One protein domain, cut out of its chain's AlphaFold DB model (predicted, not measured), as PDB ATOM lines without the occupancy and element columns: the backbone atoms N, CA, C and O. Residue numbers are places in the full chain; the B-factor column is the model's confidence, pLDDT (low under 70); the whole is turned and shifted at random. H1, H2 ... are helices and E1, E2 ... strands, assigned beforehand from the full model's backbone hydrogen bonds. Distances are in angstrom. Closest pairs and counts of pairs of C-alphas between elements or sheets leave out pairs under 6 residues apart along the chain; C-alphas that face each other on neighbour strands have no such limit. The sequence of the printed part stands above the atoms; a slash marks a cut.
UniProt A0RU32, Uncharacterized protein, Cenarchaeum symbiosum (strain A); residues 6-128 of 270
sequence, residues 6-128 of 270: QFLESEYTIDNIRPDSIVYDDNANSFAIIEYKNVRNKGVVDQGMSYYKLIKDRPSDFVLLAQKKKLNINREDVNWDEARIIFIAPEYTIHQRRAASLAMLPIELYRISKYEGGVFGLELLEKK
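What this domain is: This is residues 6 to 128 of the 270 residues of an uncharacterized protein of Cenarchaeum symbiosum (strain A) (UniProt A0RU32). A strongly twisted six-stranded sheet, curled like part of a barrel, has three helices over one face, in two layers: H1 over E3 and E4, H2 across E2 near one edge, H3 over E5 and E6 at the other. The 123 printed residues hold three named helices and six named strands, along the chain E1 E2 E3 H1 H2 E4 H3 E5 E6. The mixed sheet has the order E1, E2, E3, E4, E5, E6; the class is mixed, helices and strands. The whole is compact, radius of gyration of the C-alphas 14.7 A, spanning 40 by 35 by 27 A.

Where its parts are: Find C-alpha 6 at (-37.937, -47.537, 14.247), where E1, residues 6 to 10, begins. Then come E2, 21 to 25; E3, 30 to 36, 19.9 A; E4, 84 to 89; E5, 107 to 114, 22.9 A; and E6, 120 to 127, 20.2 A, ending at C-alpha 127 (-53.892, -53.424, 4.366). The helices are H1, 44 to 57, 19.8 A; H2, 59 to 68; and H3, 94 to 102.

How they stand to each other: E1, E2 and E3 form a meander, each antiparallel to the one before; look for N 8 and O 22 at 2.9 A, and N 23 and O 32 at 2.9 A. Parallel neighbours E3 and E4, with N 86 and O 33 at 2.8 A, form a strand-helix-strand unit, two parallel strands with H1 and H2 between them along the chain, and its crossover is right-handed. H1's closest C-alphas to E4 are Gly 48 and Ile 85, 6.0 A. H1 touches H3 with residues 44 to 45 alone, Val 45 and Ala 100 having the closest C-alphas, 6.0 A. Each helix has every O i to N i+4 pair within hydrogen-bond range.

The domain as a whole: The C-alphas farthest apart, of Glu 76 and Glu 116, are 45.3 A apart. The printed part has no cut; the link H2 to E4 is long. Residues 39 to 42, 102 to 103 and 128 have pLDDT under 70.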
ATOM      1  N   GLN A   6     -39.168 -48.261  14.005       92.69
ATOM      2  CA  GLN A   6     -37.937 -47.537  14.247       92.69
ATOM      3  C   GLN A   6     -37.545 -46.772  12.985       92.69
ATOM      4  O   GLN A   6     -37.287 -47.351  11.931       92.69
ATOM      5  N   PHE A   7     -37.493 -45.447  13.091       94.94
ATOM      6  CA  PHE A   7     -37.046 -44.598  11.996       94.94
ATOM      7  C   PHE A   7     -35.561 -44.825  11.697       94.94
ATOM      8  O   PHE A   7     -34.725 -44.738  12.603       94.94
ATOM      9  N   LEU A   8     -35.244 -45.086  10.426       95.62
ATOM     10  CA  LEU A   8     -33.871 -45.225   9.961       95.62
ATOM     11  C   LEU A   8     -33.411 -43.964   9.254       95.62
ATOM     12  O   LEU A   8     -32.523 -43.291   9.744       95.62
ATOM     13  N   GLU A   9     -33.982 -43.603   8.118       96.50
ATOM     14  CA  GLU A   9     -33.486 -42.436   7.390       96.50
ATOM     15  C   GLU A   9     -34.576 -41.830   6.526       96.50
ATOM     16  O   GLU A   9     -35.465 -42.539   6.054       96.50
ATOM     17  N   SER A  10     -34.508 -40.519   6.321       95.88
ATOM     18  CA  SER A  10     -35.410 -39.793   5.424       95.88
ATOM     19  C   SER A  10     -34.680 -39.386   4.158       95.88
ATOM     20  O   SER A  10     -33.500 -39.040   4.224       95.88
ATOM     21  N   GLU A  11     -35.384 -39.372   3.025       93.81
ATOM     22  CA  GLU A  11     -34.854 -38.909   1.734       93.81
ATOM     23  C   GLU A  11     -33.536 -39.605   1.316       93.81
ATOM     24  O   GLU A  11     -32.703 -39.038   0.601       93.81
ATOM     25  N   TYR A  12     -33.317 -40.846   1.760       94.12
ATOM     26  CA  TYR A  12     -32.100 -41.593   1.447       94.12
ATOM     27  C   TYR A  12     -32.181 -42.168   0.034       94.12
ATOM     28  O   TYR A  12     -33.118 -42.890  -0.293       94.12
ATOM     29  N   THR A  13     -31.203 -41.854  -0.814       95.38
ATOM     30  CA  THR A  13     -31.216 -42.283  -2.219       95.38
ATOM     31  C   THR A  13     -30.460 -43.595  -2.409       95.38
ATOM     32  O   THR A  13     -29.278 -43.675  -2.078       95.38
ATOM     33  N   ILE A  14     -31.115 -44.589  -3.011       93.38
ATOM     34  CA  ILE A  14     -30.510 -45.845  -3.477       93.38
ATOM     35  C   ILE A  14     -30.928 -46.025  -4.938       93.38
ATOM     36  O   ILE A  14     -32.113 -45.940  -5.245       93.38
ATOM     37  N   ASP A  15     -29.980 -46.235  -5.852       92.44
ATOM     38  CA  ASP A  15     -30.254 -46.395  -7.293       92.44
ATOM     39  C   ASP A  15     -31.141 -45.286  -7.902       92.44
ATOM     40  O   ASP A  15     -32.022 -45.546  -8.719       92.44
ATOM     41  N   ASN A  16     -30.919 -44.029  -7.502       91.56
ATOM     42  CA  ASN A  16     -31.731 -42.860  -7.888       91.56
ATOM     43  C   ASN A  16     -33.204 -42.911  -7.440       91.56
ATOM     44  O   ASN A  16     -33.998 -42.059  -7.840       91.56
ATOM     45  N   ILE A  17     -33.574 -43.869  -6.592       93.56
ATOM     46  CA  ILE A  17     -34.873 -43.942  -5.935       93.56
ATOM     47  C   ILE A  17     -34.717 -43.351  -4.535       93.56
ATOM     48  O   ILE A  17     -33.815 -43.729  -3.788       93.56
ATOM     49  N   ARG A  18     -35.590 -42.403  -4.189       95.25
ATOM     50  CA  ARG A  18     -35.511 -41.635  -2.945       95.25
ATOM     51  C   ARG A  18     -36.858 -41.667  -2.216       95.25
ATOM     52  O   ARG A  18     -37.677 -40.791  -2.475       95.25
ATOM     53  N   PRO A  19     -37.118 -42.689  -1.381       95.00
ATOM     54  CA  PRO A  19     -38.306 -42.715  -0.537       95.00
ATOM     55  C   PRO A  19     -38.270 -41.607   0.520       95.00
ATOM     56  O   PRO A  19     -37.192 -41.254   1.012       95.00
ATOM     57  N   ASP A  20     -39.446 -41.130   0.931       95.56
ATOM     58  CA  ASP A  20     -39.542 -40.092   1.965       95.56
ATOM     59  C   ASP A  20     -38.978 -40.582   3.308       95.56
ATOM     60  O   ASP A  20     -38.310 -39.841   4.035       95.56
ATOM     61  N   SER A  21     -39.243 -41.839   3.682       96.81
ATOM     62  CA  SER A  21     -38.733 -42.433   4.923       96.81
ATOM     63  C   SER A  21     -38.543 -43.945   4.829       96.81
ATOM     64  O   SER A  21     -39.414 -44.674   4.358       96.81
ATOM     65  N   ILE A  22     -37.424 -44.428   5.361       97.44
ATOM     66  CA  ILE A  22     -37.113 -45.846   5.562       97.44
ATOM     67  C   ILE A  22     -37.189 -46.138   7.060       97.44
ATOM     68  O   ILE A  22     -36.623 -45.408   7.880       97.44
ATOM     69  N   VAL A  23     -37.886 -47.211   7.421       96.75
ATOM     70  CA  VAL A  23     -38.088 -47.633   8.810       96.75
ATOM     71  C   VAL A  23     -37.885 -49.141   8.964       96.75
ATOM     72  O   VAL A  23     -37.935 -49.892   7.987       96.75
ATOM     73  N   TYR A  24     -37.673 -49.584  10.198       95.62
ATOM     74  CA  TYR A  24     -37.576 -50.992  10.575       95.62
ATOM     75  C   TYR A  24     -38.680 -51.357  11.575       95.62
ATOM     76  O   TYR A  24     -38.997 -50.565  12.462       95.62
ATOM     77  N   ASP A  25     -39.300 -52.522  11.408       91.56
ATOM     78  CA  ASP A  25     -40.313 -53.067  12.314       91.56
ATOM     79  C   ASP A  25     -39.712 -54.190  13.157       91.56
ATOM     80  O   ASP A  25     -39.526 -55.306  12.671       91.56
ATOM     81  N   ASP A  26     -39.473 -53.907  14.436       86.56
ATOM     82  CA  ASP A  26     -38.851 -54.852  15.369       86.56
ATOM     83  C   ASP A  26     -39.703 -56.104  15.649       86.56
ATOM     84  O   ASP A  26     -39.184 -57.096  16.146       86.56
ATOM     85  N   ASN A  27     -41.019 -56.089  15.391       83.69
ATOM     86  CA  ASN A  27     -41.860 -57.274  15.643       83.69
ATOM     87  C   ASN A  27     -41.890 -58.200  14.433       83.69
ATOM     88  O   ASN A  27     -41.896 -59.419  14.586       83.69
ATOM     89  N   ALA A  28     -41.970 -57.612  13.240       85.94
ATOM     90  CA  ALA A  28     -41.937 -58.362  11.991       85.94
ATOM     91  C   ALA A  28     -40.503 -58.730  11.578       85.94
ATOM     92  O   ALA A  28     -40.326 -59.559  10.691       85.94
ATOM     93  N   ASN A  29     -39.496 -58.117  12.215       90.88
ATOM     94  CA  ASN A  29     -38.092 -58.139  11.812       90.88
ATOM     95  C   ASN A  29     -37.906 -57.727  10.345       90.88
ATOM     96  O   ASN A  29     -37.093 -58.309   9.630       90.88
ATOM     97  N   SER A  30     -38.674 -56.747   9.865       93.88
ATOM     98  CA  SER A  30     -38.734 -56.391   8.443       93.88
ATOM     99  C   SER A  30     -38.596 -54.891   8.196       93.88
ATOM    100  O   SER A  30     -38.849 -54.061   9.069       93.88
ATOM    101  N   PHE A  31     -38.183 -54.525   6.981       95.69
ATOM    102  CA  PHE A  31     -38.120 -53.126   6.558       95.69
ATOM    103  C   PHE A  31     -39.466 -52.644   6.025       95.69
ATOM    104  O   PHE A  31     -40.186 -53.374   5.341       95.69
ATOM    105  N   ALA A  32     -39.765 -51.369   6.259       95.69
ATOM    106  CA  ALA A  32     -40.853 -50.686   5.583       95.69
ATOM    107  C   ALA A  32     -40.398 -49.339   5.021       95.69
ATOM    108  O   ALA A  32     -39.493 -48.687   5.543       95.69
ATOM    109  N   ILE A  33     -41.050 -48.921   3.942       96.69
ATOM    110  CA  ILE A  33     -40.897 -47.581   3.374       96.69
ATOM    111  C   ILE A  33     -42.192 -46.820   3.613       96.69
ATOM    112  O   ILE A  33     -43.270 -47.348   3.345       96.69
ATOM    113  N   ILE A  34     -42.081 -45.593   4.115       95.62
ATOM    114  CA  ILE A  34     -43.204 -44.678   4.295       95.62
ATOM    115  C   ILE A  34     -43.104 -43.585   3.236       95.62
ATOM    116  O   ILE A  34     -42.062 -42.947   3.105       95.62
ATOM    117  N   GLU A  35     -44.202 -43.366   2.522       94.38
ATOM    118  CA  GLU A  35     -44.335 -42.348   1.484       94.38
ATOM    119  C   GLU A  35     -45.549 -41.460   1.777       94.38
ATOM    120  O   GLU A  35     -46.683 -41.936   1.920       94.38
ATOM    121  N   TYR A  36     -45.331 -40.153   1.818       92.00
ATOM    122  CA  TYR A  36     -46.360 -39.154   2.044       92.00
ATOM    123  C   TYR A  36     -46.900 -38.644   0.711       92.00
ATOM    124  O   TYR A  36     -46.173 -38.256  -0.202       92.00
ATOM    125  N   LYS A  37     -48.226 -38.616   0.585       87.56
ATOM    126  CA  LYS A  37     -48.901 -38.135  -0.619       87.56
ATOM    127  C   LYS A  37     -49.858 -37.009  -0.306       87.56
ATOM    128  O   LYS A  37     -50.673 -37.083   0.605       87.56
ATOM    129  N   ASN A  38     -49.838 -36.008  -1.177       77.94
ATOM    130  CA  ASN A  38     -50.970 -35.113  -1.326       77.94
ATOM    131  C   ASN A  38     -52.051 -35.813  -2.157       77.94
ATOM    132  O   ASN A  38     -51.751 -36.382  -3.208       77.94
ATOM    133  N   VAL A  39     -53.292 -35.704  -1.682       59.22
ATOM    134  CA  VAL A  39     -54.617 -35.850  -2.319       59.22
ATOM    135  C   VAL A  39     -54.670 -36.325  -3.794       59.22
ATOM    136  O   VAL A  39     -55.432 -37.218  -4.140       59.22
ATOM    137  N   ARG A  40     -53.898 -35.707  -4.701       56.09
ATOM    138  CA  ARG A  40     -54.064 -35.798  -6.165       56.09
ATOM    139  C   ARG A  40     -52.997 -36.604  -6.915       56.09
ATOM    140  O   ARG A  40     -53.060 -36.666  -8.142       56.09
ATOM    141  N   ASN A  41     -52.003 -37.186  -6.241       56.72
ATOM    142  CA  ASN A  41     -50.874 -37.789  -6.960       56.72
ATOM    143  C   ASN A  41     -51.189 -39.190  -7.518       56.72
ATOM    144  O   ASN A  41     -51.556 -40.103  -6.778       56.72
ATOM    145  N   LYS A  42     -51.020 -39.371  -8.834       59.88
ATOM    146  CA  LYS A  42     -51.120 -40.677  -9.514       59.88
ATOM    147  C   LYS A  42     -49.921 -41.569  -9.125       59.88
ATOM    148  O   LYS A  42     -48.894 -41.059  -8.693       59.88
ATOM    149  N   GLY A  43     -50.044 -42.889  -9.292       73.44
ATOM    150  CA  GLY A  43     -48.891 -43.807  -9.230       73.44
ATOM    151  C   GLY A  43     -48.589 -44.475  -7.881       73.44
ATOM    152  O   GLY A  43     -47.474 -44.946  -7.696       73.44
ATOM    153  N   VAL A  44     -49.556 -44.565  -6.955       78.94
ATOM    154  CA  VAL A  44     -49.386 -45.279  -5.663       78.94
ATOM    155  C   VAL A  44     -48.868 -46.708  -5.872       78.94
ATOM    156  O   VAL A  44     -47.933 -47.135  -5.204       78.94
ATOM    157  N   VAL A  45     -49.432 -47.437  -6.838       79.31
ATOM    158  CA  VAL A  45     -49.013 -48.818  -7.122       79.31
ATOM    159  C   VAL A  45     -47.640 -48.871  -7.789       79.31
ATOM    160  O   VAL A  45     -46.806 -49.665  -7.369       79.31
ATOM    161  N   ASP A  46     -47.371 -48.007  -8.769       81.31
ATOM    162  CA  ASP A  46     -46.090 -47.999  -9.490       81.31
ATOM    163  C   ASP A  46     -44.917 -47.644  -8.570       81.31
ATOM    164  O   ASP A  46     -43.869 -48.289  -8.604       81.31
ATOM    165  N   GLN A  47     -45.105 -46.668  -7.680       87.50
ATOM    166  CA  GLN A  47     -44.110 -46.348  -6.659       87.50
ATOM    167  C   GLN A  47     -44.001 -47.440  -5.599       87.50
ATOM    168  O   GLN A  47     -42.891 -47.780  -5.202       87.50
ATOM    169  N   GLY A  48     -45.124 -48.043  -5.197       89.50
ATOM    170  CA  GLY A  48     -45.119 -49.201  -4.307       89.50
ATOM    171  C   GLY A  48     -44.282 -50.350  -4.874       89.50
ATOM    172  O   GLY A  48     -43.438 -50.896  -4.169       89.50
ATOM    173  N   MET A  49     -44.432 -50.656  -6.169       87.38
ATOM    174  CA  MET A  49     -43.592 -51.629  -6.880       87.38
ATOM    175  C   MET A  49     -42.120 -51.230  -6.872       87.38
ATOM    176  O   MET A  49     -41.266 -52.057  -6.554       87.38
ATOM    177  N   SER A  50     -41.823 -49.973  -7.211       90.25
ATOM    178  CA  SER A  50     -40.448 -49.470  -7.265       90.25
ATOM    179  C   SER A  50     -39.743 -49.607  -5.916       90.25
ATOM    180  O   SER A  50     -38.605 -50.066  -5.858       90.25
ATOM    181  N   TYR A  51     -40.419 -49.246  -4.826       94.75
ATOM    182  CA  TYR A  51     -39.869 -49.324  -3.476       94.75
ATOM    183  C   TYR A  51     -39.767 -50.760  -2.960       94.75
ATOM    184  O   TYR A  51     -38.754 -51.120  -2.366       94.75
ATOM    185  N   TYR A  52     -40.767 -51.605  -3.221       92.06
ATOM    186  CA  TYR A  52     -40.702 -53.011  -2.823       92.06
ATOM    187  C   TYR A  52     -39.544 -53.728  -3.524       92.06
ATOM    188  O   TYR A  52     -38.756 -54.423  -2.881       92.06
ATOM    189  N   LYS A  53     -39.370 -53.477  -4.827       91.56
ATOM    190  CA  LYS A  53     -38.225 -53.978  -5.589       91.56
ATOM    191  C   LYS A  53     -36.900 -53.447  -5.042       91.56
ATOM    192  O   LYS A  53     -35.964 -54.224  -4.902       91.56
ATOM    193  N   LEU A  54     -36.833 -52.167  -4.667       95.06
ATOM    194  CA  LEU A  54     -35.636 -51.583  -4.058       95.06
ATOM    195  C   LEU A  54     -35.210 -52.338  -2.788       95.06
ATOM    196  O   LEU A  54     -34.032 -52.654  -2.645       95.06
ATOM    197  N   ILE A  55     -36.157 -52.682  -1.906       94.50
ATOM    198  CA  ILE A  55     -35.876 -53.469  -0.693       94.50
ATOM    199  C   ILE A  55     -35.301 -54.848  -1.054       94.50
ATOM    200  O   ILE A  55     -34.310 -55.277  -0.461       94.50
ATOM    201  N   LYS A  56     -35.904 -55.538  -2.031       90.94
ATOM    202  CA  LYS A  56     -35.504 -56.899  -2.427       90.94
ATOM    203  C   LYS A  56     -34.168 -56.940  -3.179       90.94
ATOM    204  O   LYS A  56     -33.383 -57.862  -2.961       90.94
ATOM    205  N   ASP A  57     -33.893 -55.945  -4.018       93.88
ATOM    206  CA  ASP A  57     -32.700 -55.903  -4.874       93.88
ATOM    207  C   ASP A  57     -31.479 -55.304  -4.155       93.88
ATOM    208  O   ASP A  57     -30.337 -55.628  -4.498       93.88
ATOM    209  N   ARG A  58     -31.691 -54.456  -3.135       95.94
ATOM    210  CA  ARG A  58     -30.627 -53.751  -2.389       95.94
ATOM    211  C   ARG A  58     -30.599 -54.037  -0.879       95.94
ATOM    212  O   ARG A  58     -30.382 -53.121  -0.091       95.94
ATOM    213  N   PRO A  59     -30.725 -55.295  -0.421       94.56
ATOM    214  CA  PRO A  59     -30.821 -55.623   1.005       94.56
ATOM    215  C   PRO A  59     -29.609 -55.154   1.827       94.56
ATOM    216  O   PRO A  59     -29.761 -54.774   2.986       94.56
ATOM    217  N   SER A  60     -28.410 -55.132   1.234       96.06
ATOM    218  CA  SER A  60     -27.190 -54.662   1.903       96.06
ATOM    219  C   SER A  60     -27.265 -53.184   2.301       96.06
ATOM    220  O   SER A  60     -26.783 -52.823   3.373       96.06
ATOM    221  N   ASP A  61     -27.894 -52.338   1.482       96.69
ATOM    222  CA  ASP A  61     -28.068 -50.913   1.778       96.69
ATOM    223  C   ASP A  61     -29.011 -50.702   2.971       96.69
ATOM    224  O   ASP A  61     -28.722 -49.900   3.860       96.69
ATOM    225  N   PHE A  62     -30.100 -51.475   3.045       97.06
ATOM    226  CA  PHE A  62     -31.052 -51.418   4.160       97.06
ATOM    227  C   PHE A  62     -30.436 -51.918   5.474       97.06
ATOM    228  O   PHE A  62     -30.581 -51.264   6.510       97.06
ATOM    229  N   VAL A  63     -29.687 -53.025   5.440       96.44
ATOM    230  CA  VAL A  63     -28.958 -53.532   6.619       96.44
ATOM    231  C   VAL A  63     -27.924 -52.510   7.100       96.44
ATOM    232  O   VAL A  63     -27.853 -52.223   8.294       96.44
ATOM    233  N   LEU A  64     -27.178 -51.885   6.183       95.75
ATOM    234  CA  LEU A  64     -26.211 -50.843   6.531       95.75
ATOM    235  C   LEU A  64     -26.882 -49.636   7.212       95.75
ATOM    236  O   LEU A  64     -26.338 -49.093   8.178       95.75
ATOM    237  N   LEU A  65     -28.056 -49.208   6.736       95.50
ATOM    238  CA  LEU A  65     -28.834 -48.141   7.380       95.50
ATOM    239  C   LEU A  65     -29.263 -48.521   8.801       95.50
ATOM    240  O   LEU A  65     -29.119 -47.709   9.718       95.50
ATOM    241  N   ALA A  66     -29.741 -49.749   9.002       95.38
ATOM    242  CA  ALA A  66     -30.124 -50.240  10.323       95.38
ATOM    243  C   ALA A  66     -28.927 -50.245  11.291       95.38
ATOM    244  O   ALA A  66     -29.002 -49.686  12.390       95.38
ATOM    245  N   GLN A  67     -27.780 -50.764  10.848       94.81
ATOM    246  CA  GLN A  67     -26.545 -50.793  11.638       94.81
ATOM    247  C   GLN A  67     -26.052 -49.386  12.007       94.81
ATOM    248  O   GLN A  67     -25.645 -49.151  13.148       94.81
ATOM    249  N   LYS A  68     -26.173 -48.404  11.100       94.56
ATOM    250  CA  LYS A  68     -25.892 -46.985  11.402       94.56
ATOM    251  C   LYS A  68     -26.786 -46.424  12.513       94.56
ATOM    252  O   LYS A  68     -26.364 -45.516  13.230       94.56
ATOM    253  N   LYS A  69     -27.993 -46.968  12.698       93.19
ATOM    254  CA  LYS A  69     -28.894 -46.649  13.820       93.19
ATOM    255  C   LYS A  69     -28.743 -47.584  15.019       93.19
ATOM    256  O   LYS A  69     -29.603 -47.587  15.894       93.19
ATOM    257  N   LYS A  70     -27.621 -48.307  15.106       91.75
ATOM    258  CA  LYS A  70     -27.272 -49.212  16.213       91.75
ATOM    259  C   LYS A  70     -28.225 -50.404  16.368       91.75
ATOM    260  O   LYS A  70     -28.252 -51.016  17.433       91.75
ATOM    261  N   LEU A  71     -28.971 -50.753  15.319       90.38
ATOM    262  CA  LEU A  71     -29.644 -52.047  15.239       90.38
ATOM    263  C   LEU A  71     -28.592 -53.102  14.899       90.38
ATOM    264  O   LEU A  71     -27.975 -53.049  13.835       90.38
ATOM    265  N   ASN A  72     -28.367 -54.044  15.811       88.75
ATOM    266  CA  ASN A  72     -27.424 -55.138  15.601       88.75
ATOM    267  C   ASN A  72     -28.102 -56.281  14.836       88.75
ATOM    268  O   ASN A  72     -28.356 -57.342  15.402       88.75
ATOM    269  N   ILE A  73     -28.451 -56.017  13.576       90.00
ATOM    270  CA  ILE A  73     -29.092 -56.979  12.678       90.00
ATOM    271  C   ILE A  73     -28.182 -57.268  11.484       90.00
ATOM    272  O   ILE A  73     -27.495 -56.375  10.973       90.00
ATOM    273  N   ASN A  74     -28.199 -58.518  11.035       91.62
ATOM    274  CA  ASN A  74     -27.584 -58.956   9.791       91.62
ATOM    275  C   ASN A  74     -28.661 -59.280   8.756       91.62
ATOM    276  O   ASN A  74     -29.860 -59.251   9.030       91.62
ATOM    277  N   ARG A  75     -28.231 -59.574   7.530       89.44
ATOM    278  CA  ARG A  75     -29.141 -59.848   6.413       89.44
ATOM    279  C   ARG A  75     -30.043 -61.055   6.683       89.44
ATOM    280  O   ARG A  75     -31.182 -61.079   6.223       89.44
ATOM    281  N   GLU A  76     -29.511 -62.046   7.383       90.75
ATOM    282  CA  GLU A  76     -30.155 -63.317   7.707       90.75
ATOM    283  C   GLU A  76     -31.229 -63.162   8.791       90.75
ATOM    284  O   GLU A  76     -32.160 -63.961   8.845       90.75
ATOM    285  N   ASP A  77     -31.124 -62.116   9.614       87.25
ATOM    286  CA  ASP A  77     -32.060 -61.831  10.708       87.25
ATOM    287  C   ASP A  77     -33.337 -61.129  10.210       87.25
ATOM    288  O   ASP A  77     -34.333 -61.038  10.928       87.25
ATOM    289  N   VAL A  78     -33.309 -60.609   8.979       89.62
ATOM    290  CA  VAL A  78     -34.396 -59.821   8.400       89.62
ATOM    291  C   VAL A  78     -35.407 -60.730   7.707       89.62
ATOM    292  O   VAL A  78     -35.078 -61.481   6.789       89.62
ATOM    293  N   ASN A  79     -36.675 -60.587   8.082       88.44
ATOM    294  CA  ASN A  79     -37.792 -61.176   7.366       88.44
ATOM    295  C   ASN A  79     -38.136 -60.326   6.136       88.44
ATOM    296  O   ASN A  79     -38.935 -59.388   6.186       88.44
ATOM    297  N   TRP A  80     -37.501 -60.653   5.014       86.38
ATOM    298  CA  TRP A  80     -37.692 -59.935   3.757       86.38
ATOM    299  C   TRP A  80     -39.108 -60.072   3.197       86.38
ATOM    300  O   TRP A  80     -39.523 -59.205   2.431       86.38
ATOM    301  N   ASP A  81     -39.832 -61.140   3.525       84.38
ATOM    302  CA  ASP A  81     -41.181 -61.407   3.006       84.38
ATOM    303  C   ASP A  81     -42.248 -60.552   3.701       84.38
ATOM    304  O   ASP A  81     -43.259 -60.208   3.100       84.38
ATOM    305  N   GLU A  82     -41.962 -60.084   4.915       84.94
ATOM    306  CA  GLU A  82     -42.793 -59.121   5.650       84.94
ATOM    307  C   GLU A  82     -42.433 -57.653   5.343       84.94
ATOM    308  O   GLU A  82     -42.870 -56.728   6.044       84.94
ATOM    309  N   ALA A  83     -41.602 -57.405   4.324       91.50
ATOM    310  CA  ALA A  83     -41.317 -56.051   3.864       91.50
ATOM    311  C   ALA A  83     -42.581 -55.409   3.287       91.50
ATOM    312  O   ALA A  83     -43.349 -56.072   2.600       91.50
ATOM    313  N   ARG A  84     -42.809 -54.114   3.533       93.19
ATOM    314  CA  ARG A  84     -44.056 -53.453   3.109       93.19
ATOM    315  C   ARG A  84     -43.906 -51.972   2.818       93.19
ATOM    316  O   ARG A  84     -42.993 -51.315   3.315       93.19
ATOM    317  N   ILE A  85     -44.834 -51.436   2.033       94.50
ATOM    318  CA  ILE A  85     -44.864 -50.020   1.659       94.50
ATOM    319  C   ILE A  85     -46.086 -49.359   2.283       94.50
ATOM    320  O   ILE A  85     -47.214 -49.796   2.077       94.50
ATOM    321  N   ILE A  86     -45.861 -48.292   3.036       93.50
ATOM    322  CA  ILE A  86     -46.878 -47.550   3.769       93.50
ATOM    323  C   ILE A  86     -47.067 -46.207   3.072       93.50
ATOM    324  O   ILE A  86     -46.183 -45.356   3.097       93.50
ATOM    325  N   PHE A  87     -48.234 -45.982   2.482       93.31
ATOM    326  CA  PHE A  87     -48.603 -44.659   1.998       93.31
ATOM    327  C   PHE A  87     -49.409 -43.925   3.063       93.31
ATOM    328  O   PHE A  87     -50.299 -44.507   3.684       93.31
ATOM    329  N   ILE A  88     -49.135 -42.632   3.229       92.31
ATOM    330  CA  ILE A  88     -49.879 -41.743   4.124       92.31
ATOM    331  C   ILE A  88     -50.392 -40.550   3.324       92.31
ATOM    332  O   ILE A  88     -49.606 -39.786   2.765       92.31
ATOM    333  N   ALA A  89     -51.709 -40.367   3.275       91.38
ATOM    334  CA  ALA A  89     -52.337 -39.280   2.527       91.38
ATOM    335  C   ALA A  89     -53.605 -38.774   3.226       91.38
ATOM    336  O   ALA A  89     -54.232 -39.530   3.963       91.38
ATOM    337  N   PRO A  90     -54.034 -37.519   3.015       88.06
ATOM    338  CA  PRO A  90     -55.312 -37.037   3.543       88.06
ATOM    339  C   PRO A  90     -56.518 -37.746   2.915       88.06
ATOM    340  O   PRO A  90     -57.542 -37.945   3.564       88.06
ATOM    341  N   GLU A  91     -56.391 -38.170   1.660       85.25
ATOM    342  CA  GLU A  91     -57.407 -38.936   0.957       85.25
ATOM    343  C   GLU A  91     -56.780 -39.812  -0.123       85.25
ATOM    344  O   GLU A  91     -55.688 -39.536  -0.621       85.25
ATOM    345  N   TYR A  92     -57.510 -40.864  -0.486       84.06
ATOM    346  CA  TYR A  92     -57.218 -41.706  -1.634       84.06
ATOM    347  C   TYR A  92     -58.459 -41.789  -2.498       84.06
ATOM    348  O   TYR A  92     -59.567 -42.021  -2.007       84.06
ATOM    349  N   THR A  93     -58.252 -41.698  -3.804       78.88
ATOM    350  CA  THR A  93     -59.278 -42.089  -4.760       78.88
ATOM    351  C   THR A  93     -59.608 -43.569  -4.579       78.88
ATOM    352  O   THR A  93     -58.769 -44.400  -4.210       78.88
ATOM    353  N   ILE A  94     -60.843 -43.931  -4.901       74.12
ATOM    354  CA  ILE A  94     -61.295 -45.324  -4.884       74.12
ATOM    355  C   ILE A  94     -60.440 -46.199  -5.812       74.12
ATOM    356  O   ILE A  94     -60.187 -47.362  -5.498       74.12
ATOM    357  N   HIS A  95     -59.944 -45.622  -6.910       73.75
ATOM    358  CA  HIS A  95     -59.014 -46.267  -7.836       73.75
ATOM    359  C   HIS A  95     -57.692 -46.623  -7.169       73.75
ATOM    360  O   HIS A  95     -57.249 -47.755  -7.301       73.75
ATOM    361  N   GLN A  96     -57.086 -45.704  -6.414       78.81
ATOM    362  CA  GLN A  96     -55.845 -45.985  -5.685       78.81
ATOM    363  C   GLN A  96     -56.052 -47.063  -4.619       78.81
ATOM    364  O   GLN A  96     -55.221 -47.961  -4.510       78.81
ATOM    365  N   ARG A  97     -57.177 -47.024  -3.888       83.00
ATOM    366  CA  ARG A  97     -57.507 -48.061  -2.895       83.00
ATOM    367  C   ARG A  97     -57.673 -49.434  -3.536       83.00
ATOM    368  O   ARG A  97     -57.043 -50.391  -3.102       83.00
ATOM    369  N   ARG A  98     -58.446 -49.526  -4.625       73.56
ATOM    370  CA  ARG A  98     -58.596 -50.786  -5.367       73.56
ATOM    371  C   ARG A  98     -57.301 -51.265  -5.982       73.56
ATOM    372  O   ARG A  98     -57.006 -52.445  -5.885       73.56
ATOM    373  N   ALA A  99     -56.541 -50.376  -6.608       74.81
ATOM    374  CA  ALA A  99     -55.284 -50.742  -7.236       74.81
ATOM    375  C   ALA A  99     -54.296 -51.277  -6.187       74.81
ATOM    376  O   ALA A  99     -53.665 -52.295  -6.436       74.81
ATOM    377  N   ALA A 100     -54.232 -50.674  -4.995       79.00
ATOM    378  CA  ALA A 100     -53.448 -51.200  -3.877       79.00
ATOM    379  C   ALA A 100     -53.981 -52.554  -3.365       79.00
ATOM    380  O   ALA A 100     -53.200 -53.470  -3.135       79.00
ATOM    381  N   SER A 101     -55.303 -52.712  -3.248       73.50
ATOM    382  CA  SER A 101     -55.939 -53.968  -2.819       73.50
ATOM    383  C   SER A 101     -55.728 -55.115  -3.827       73.50
ATOM    384  O   SER A 101     -55.489 -56.268  -3.454       73.50
ATOM    385  N   LEU A 102     -55.739 -54.805  -5.126       67.44
ATOM    386  CA  LEU A 102     -55.505 -55.759  -6.214       67.44
ATOM    387  C   LEU A 102     -54.018 -56.041  -6.446       67.44
ATOM    388  O   LEU A 102     -53.678 -57.168  -6.806       67.44
ATOM    389  N   ALA A 103     -53.131 -55.075  -6.200       69.31
ATOM    390  CA  ALA A 103     -51.693 -55.251  -6.366       69.31
ATOM    391  C   ALA A 103     -51.210 -56.471  -5.573       69.31
ATOM    392  O   ALA A 103     -51.565 -56.644  -4.409       69.31
ATOM    393  N   MET A 104     -50.402 -57.341  -6.178       71.44
ATOM    394  CA  MET A 104     -49.767 -58.469  -5.478       71.44
ATOM    395  C   MET A 104     -48.569 -57.980  -4.650       71.44
ATOM    396  O   MET A 104     -47.475 -58.515  -4.764       71.44
ATOM    397  N   LEU A 105     -48.764 -56.903  -3.887       79.44
ATOM    398  CA  LEU A 105     -47.726 -56.218  -3.134       79.44
ATOM    399  C   LEU A 105     -48.219 -55.935  -1.716       79.44
ATOM    400  O   LEU A 105     -49.401 -55.617  -1.536       79.44
ATOM    401  N   PRO A 106     -47.321 -55.981  -0.725       88.50
ATOM    402  CA  PRO A 106     -47.629 -55.633   0.655       88.50
ATOM    403  C   PRO A 106     -47.708 -54.105   0.821       88.50
ATOM    404  O   PRO A 106     -46.774 -53.456   1.291       88.50
ATOM    405  N   ILE A 107     -48.818 -53.511   0.375       89.88
ATOM    406  CA  ILE A 107     -49.091 -52.070   0.478       89.88
ATOM    407  C   ILE A 107     -50.109 -51.804   1.596       89.88
ATOM    408  O   ILE A 107     -51.156 -52.454   1.677       89.88
ATOM    409  N   GLU A 108     -49.820 -50.806   2.429       90.88
ATOM    410  CA  GLU A 108     -50.733 -50.243   3.426       90.88
ATOM    411  C   GLU A 108     -51.081 -48.795   3.051       90.88
ATOM    412  O   GLU A 108     -50.199 -48.000   2.725       90.88
ATOM    413  N   LEU A 109     -52.366 -48.434   3.106       91.31
ATOM    414  CA  LEU A 109     -52.835 -47.066   2.870       91.31
ATOM    415  C   LEU A 109     -53.391 -46.478   4.163       91.31
ATOM    416  O   LEU A 109     -54.390 -46.978   4.685       91.31
ATOM    417  N   TYR A 110     -52.802 -45.387   4.644       91.31
ATOM    418  CA  TYR A 110     -53.277 -44.667   5.821       91.31
ATOM    419  C   TYR A 110     -53.813 -43.288   5.463       91.31
ATOM    420  O   TYR A 110     -53.143 -42.477   4.819       91.31
ATOM    421  N   ARG A 111     -55.009 -42.989   5.963       88.88
ATOM    422  CA  ARG A 111     -55.568 -41.647   5.969       88.88
ATOM    423  C   ARG A 111     -55.001 -40.846   7.130       88.88
ATOM    424  O   ARG A 111     -55.199 -41.230   8.280       88.88
ATOM    425  N   ILE A 112     -54.369 -39.710   6.848       89.81
ATOM    426  CA  ILE A 112     -54.003 -38.720   7.868       89.81
ATOM    427  C   ILE A 112     -55.060 -37.615   7.939       89.81
ATOM    428  O   ILE A 112     -55.434 -37.027   6.933       89.81
ATOM    429  N   SER A 113     -55.556 -37.323   9.136       85.44
ATOM    430  CA  SER A 113     -56.512 -36.237   9.390       85.44
ATOM    431  C   SER A 113     -55.916 -35.255  10.388       85.44
ATOM    432  O   SER A 113     -55.329 -35.674  11.382       85.44
ATOM    433  N   LYS A 114     -56.062 -33.953  10.140       83.38
ATOM    434  CA  LYS A 114     -55.644 -32.899  11.071       83.38
ATOM    435  C   LYS A 114     -56.876 -32.334  11.772       83.38
ATOM    436  O   LYS A 114     -57.786 -31.852  11.104       83.38
ATOM    437  N   TYR A 115     -56.878 -32.383  13.095       79.31
ATOM    438  CA  TYR A 115     -57.912 -31.823  13.960       79.31
ATOM    439  C   TYR A 115     -57.425 -30.518  14.604       79.31
ATOM    440  O   TYR A 115     -56.247 -30.148  14.512       79.31
ATOM    441  N   GLU A 116     -58.336 -29.804  15.265       77.19
ATOM    442  CA  GLU A 116     -57.990 -28.620  16.051       77.19
ATOM    443  C   GLU A 116     -57.009 -28.955  17.188       77.19
ATOM    444  O   GLU A 116     -56.907 -30.093  17.648       77.19
ATOM    445  N   GLY A 117     -56.224 -27.960  17.612       79.31
ATOM    446  CA  GLY A 117     -55.209 -28.141  18.656       79.31
ATOM    447  C   GLY A 117     -53.939 -28.877  18.208       79.31
ATOM    448  O   GLY A 117     -53.147 -29.286  19.050       79.31
ATOM    449  N   GLY A 118     -53.720 -29.054  16.897       75.56
ATOM    450  CA  GLY A 118     -52.518 -29.719  16.372       75.56
ATOM    451  C   GLY A 118     -52.534 -31.242  16.525       75.56
ATOM    452  O   GLY A 118     -51.497 -31.887  16.386       75.56
ATOM    453  N   VAL A 119     -53.705 -31.818  16.800       78.56
ATOM    454  CA  VAL A 119     -53.898 -33.264  16.890       78.56
ATOM    455  C   VAL A 119     -53.990 -33.848  15.483       78.56
ATOM    456  O   VAL A 119     -54.747 -33.365  14.642       78.56
ATOM    457  N   PHE A 120     -53.240 -34.916  15.229       80.31
ATOM    458  CA  PHE A 120     -53.323 -35.671  13.984       80.31
ATOM    459  C   PHE A 120     -53.887 -37.064  14.266       80.31
ATOM    460  O   PHE A 120     -53.436 -37.744  15.186       80.31
ATOM    461  N   GLY A 121     -54.857 -37.493  13.464       82.56
ATOM    462  CA  GLY A 121     -55.347 -38.867  13.432       82.56
ATOM    463  C   GLY A 121     -54.764 -39.618  12.247       82.56
ATOM    464  O   GLY A 121     -54.548 -39.033  11.187       82.56
ATOM    465  N   LEU A 122     -54.529 -40.911  12.437       87.25
ATOM    466  CA  LEU A 122     -54.098 -41.814  11.383       87.25
ATOM    467  C   LEU A 122     -55.012 -43.031  11.377       87.25
ATOM    468  O   LEU A 122     -55.196 -43.672  12.410       87.25
ATOM    469  N   GLU A 123     -55.582 -43.336  10.223       85.31
ATOM    470  CA  GLU A 123     -56.537 -44.421  10.045       85.31
ATOM    471  C   GLU A 123     -56.074 -45.325   8.912       85.31
ATOM    472  O   GLU A 123     -55.833 -44.860   7.802       85.31
ATOM    473  N   LEU A 124     -55.965 -46.622   9.184       86.00
ATOM    474  CA  LEU A 124     -55.670 -47.613   8.161       86.00
ATOM    475  C   LEU A 124     -56.913 -47.836   7.291       86.00
ATOM    476  O   LEU A 124     -57.937 -48.291   7.795       86.00
ATOM    477  N   LEU A 125     -56.819 -47.529   5.999       82.38
ATOM    478  CA  LEU A 125     -57.913 -47.724   5.045       82.38
ATOM    479  C   LEU A 125     -57.856 -49.089   4.357       82.38
ATOM    480  O   LEU A 125     -58.888 -49.713   4.145       82.38
ATOM    481  N   GLU A 126     -56.657 -49.519   3.967       78.12
ATOM    482  CA  GLU A 126     -56.411 -50.764   3.238       78.12
ATOM    483  C   GLU A 126     -55.098 -51.363   3.733       78.12
ATOM    484  O   GLU A 126     -54.091 -50.657   3.823       78.12
ATOM    485  N   LYS A 127     -55.096 -52.664   4.027       73.50
ATOM    486  CA  LYS A 127     -53.892 -53.424   4.366       73.50
ATOM    487  C   LYS A 127     -53.908 -54.744   3.626       73.50
ATOM    488  O   LYS A 127     -54.827 -55.539   3.810       73.50
ATOM    489  N   LYS A 128     -52.859 -54.990   2.845       65.44
ATOM    490  CA  LYS A 128     -52.611 -56.297   2.248       65.44
ATOM    491  C   LYS A 128     -51.356 -56.909   2.854       65.44
ATOM    492  O   LYS A 128     -50.269 -56.361   2.724       65.44
TER     493      LYS A 128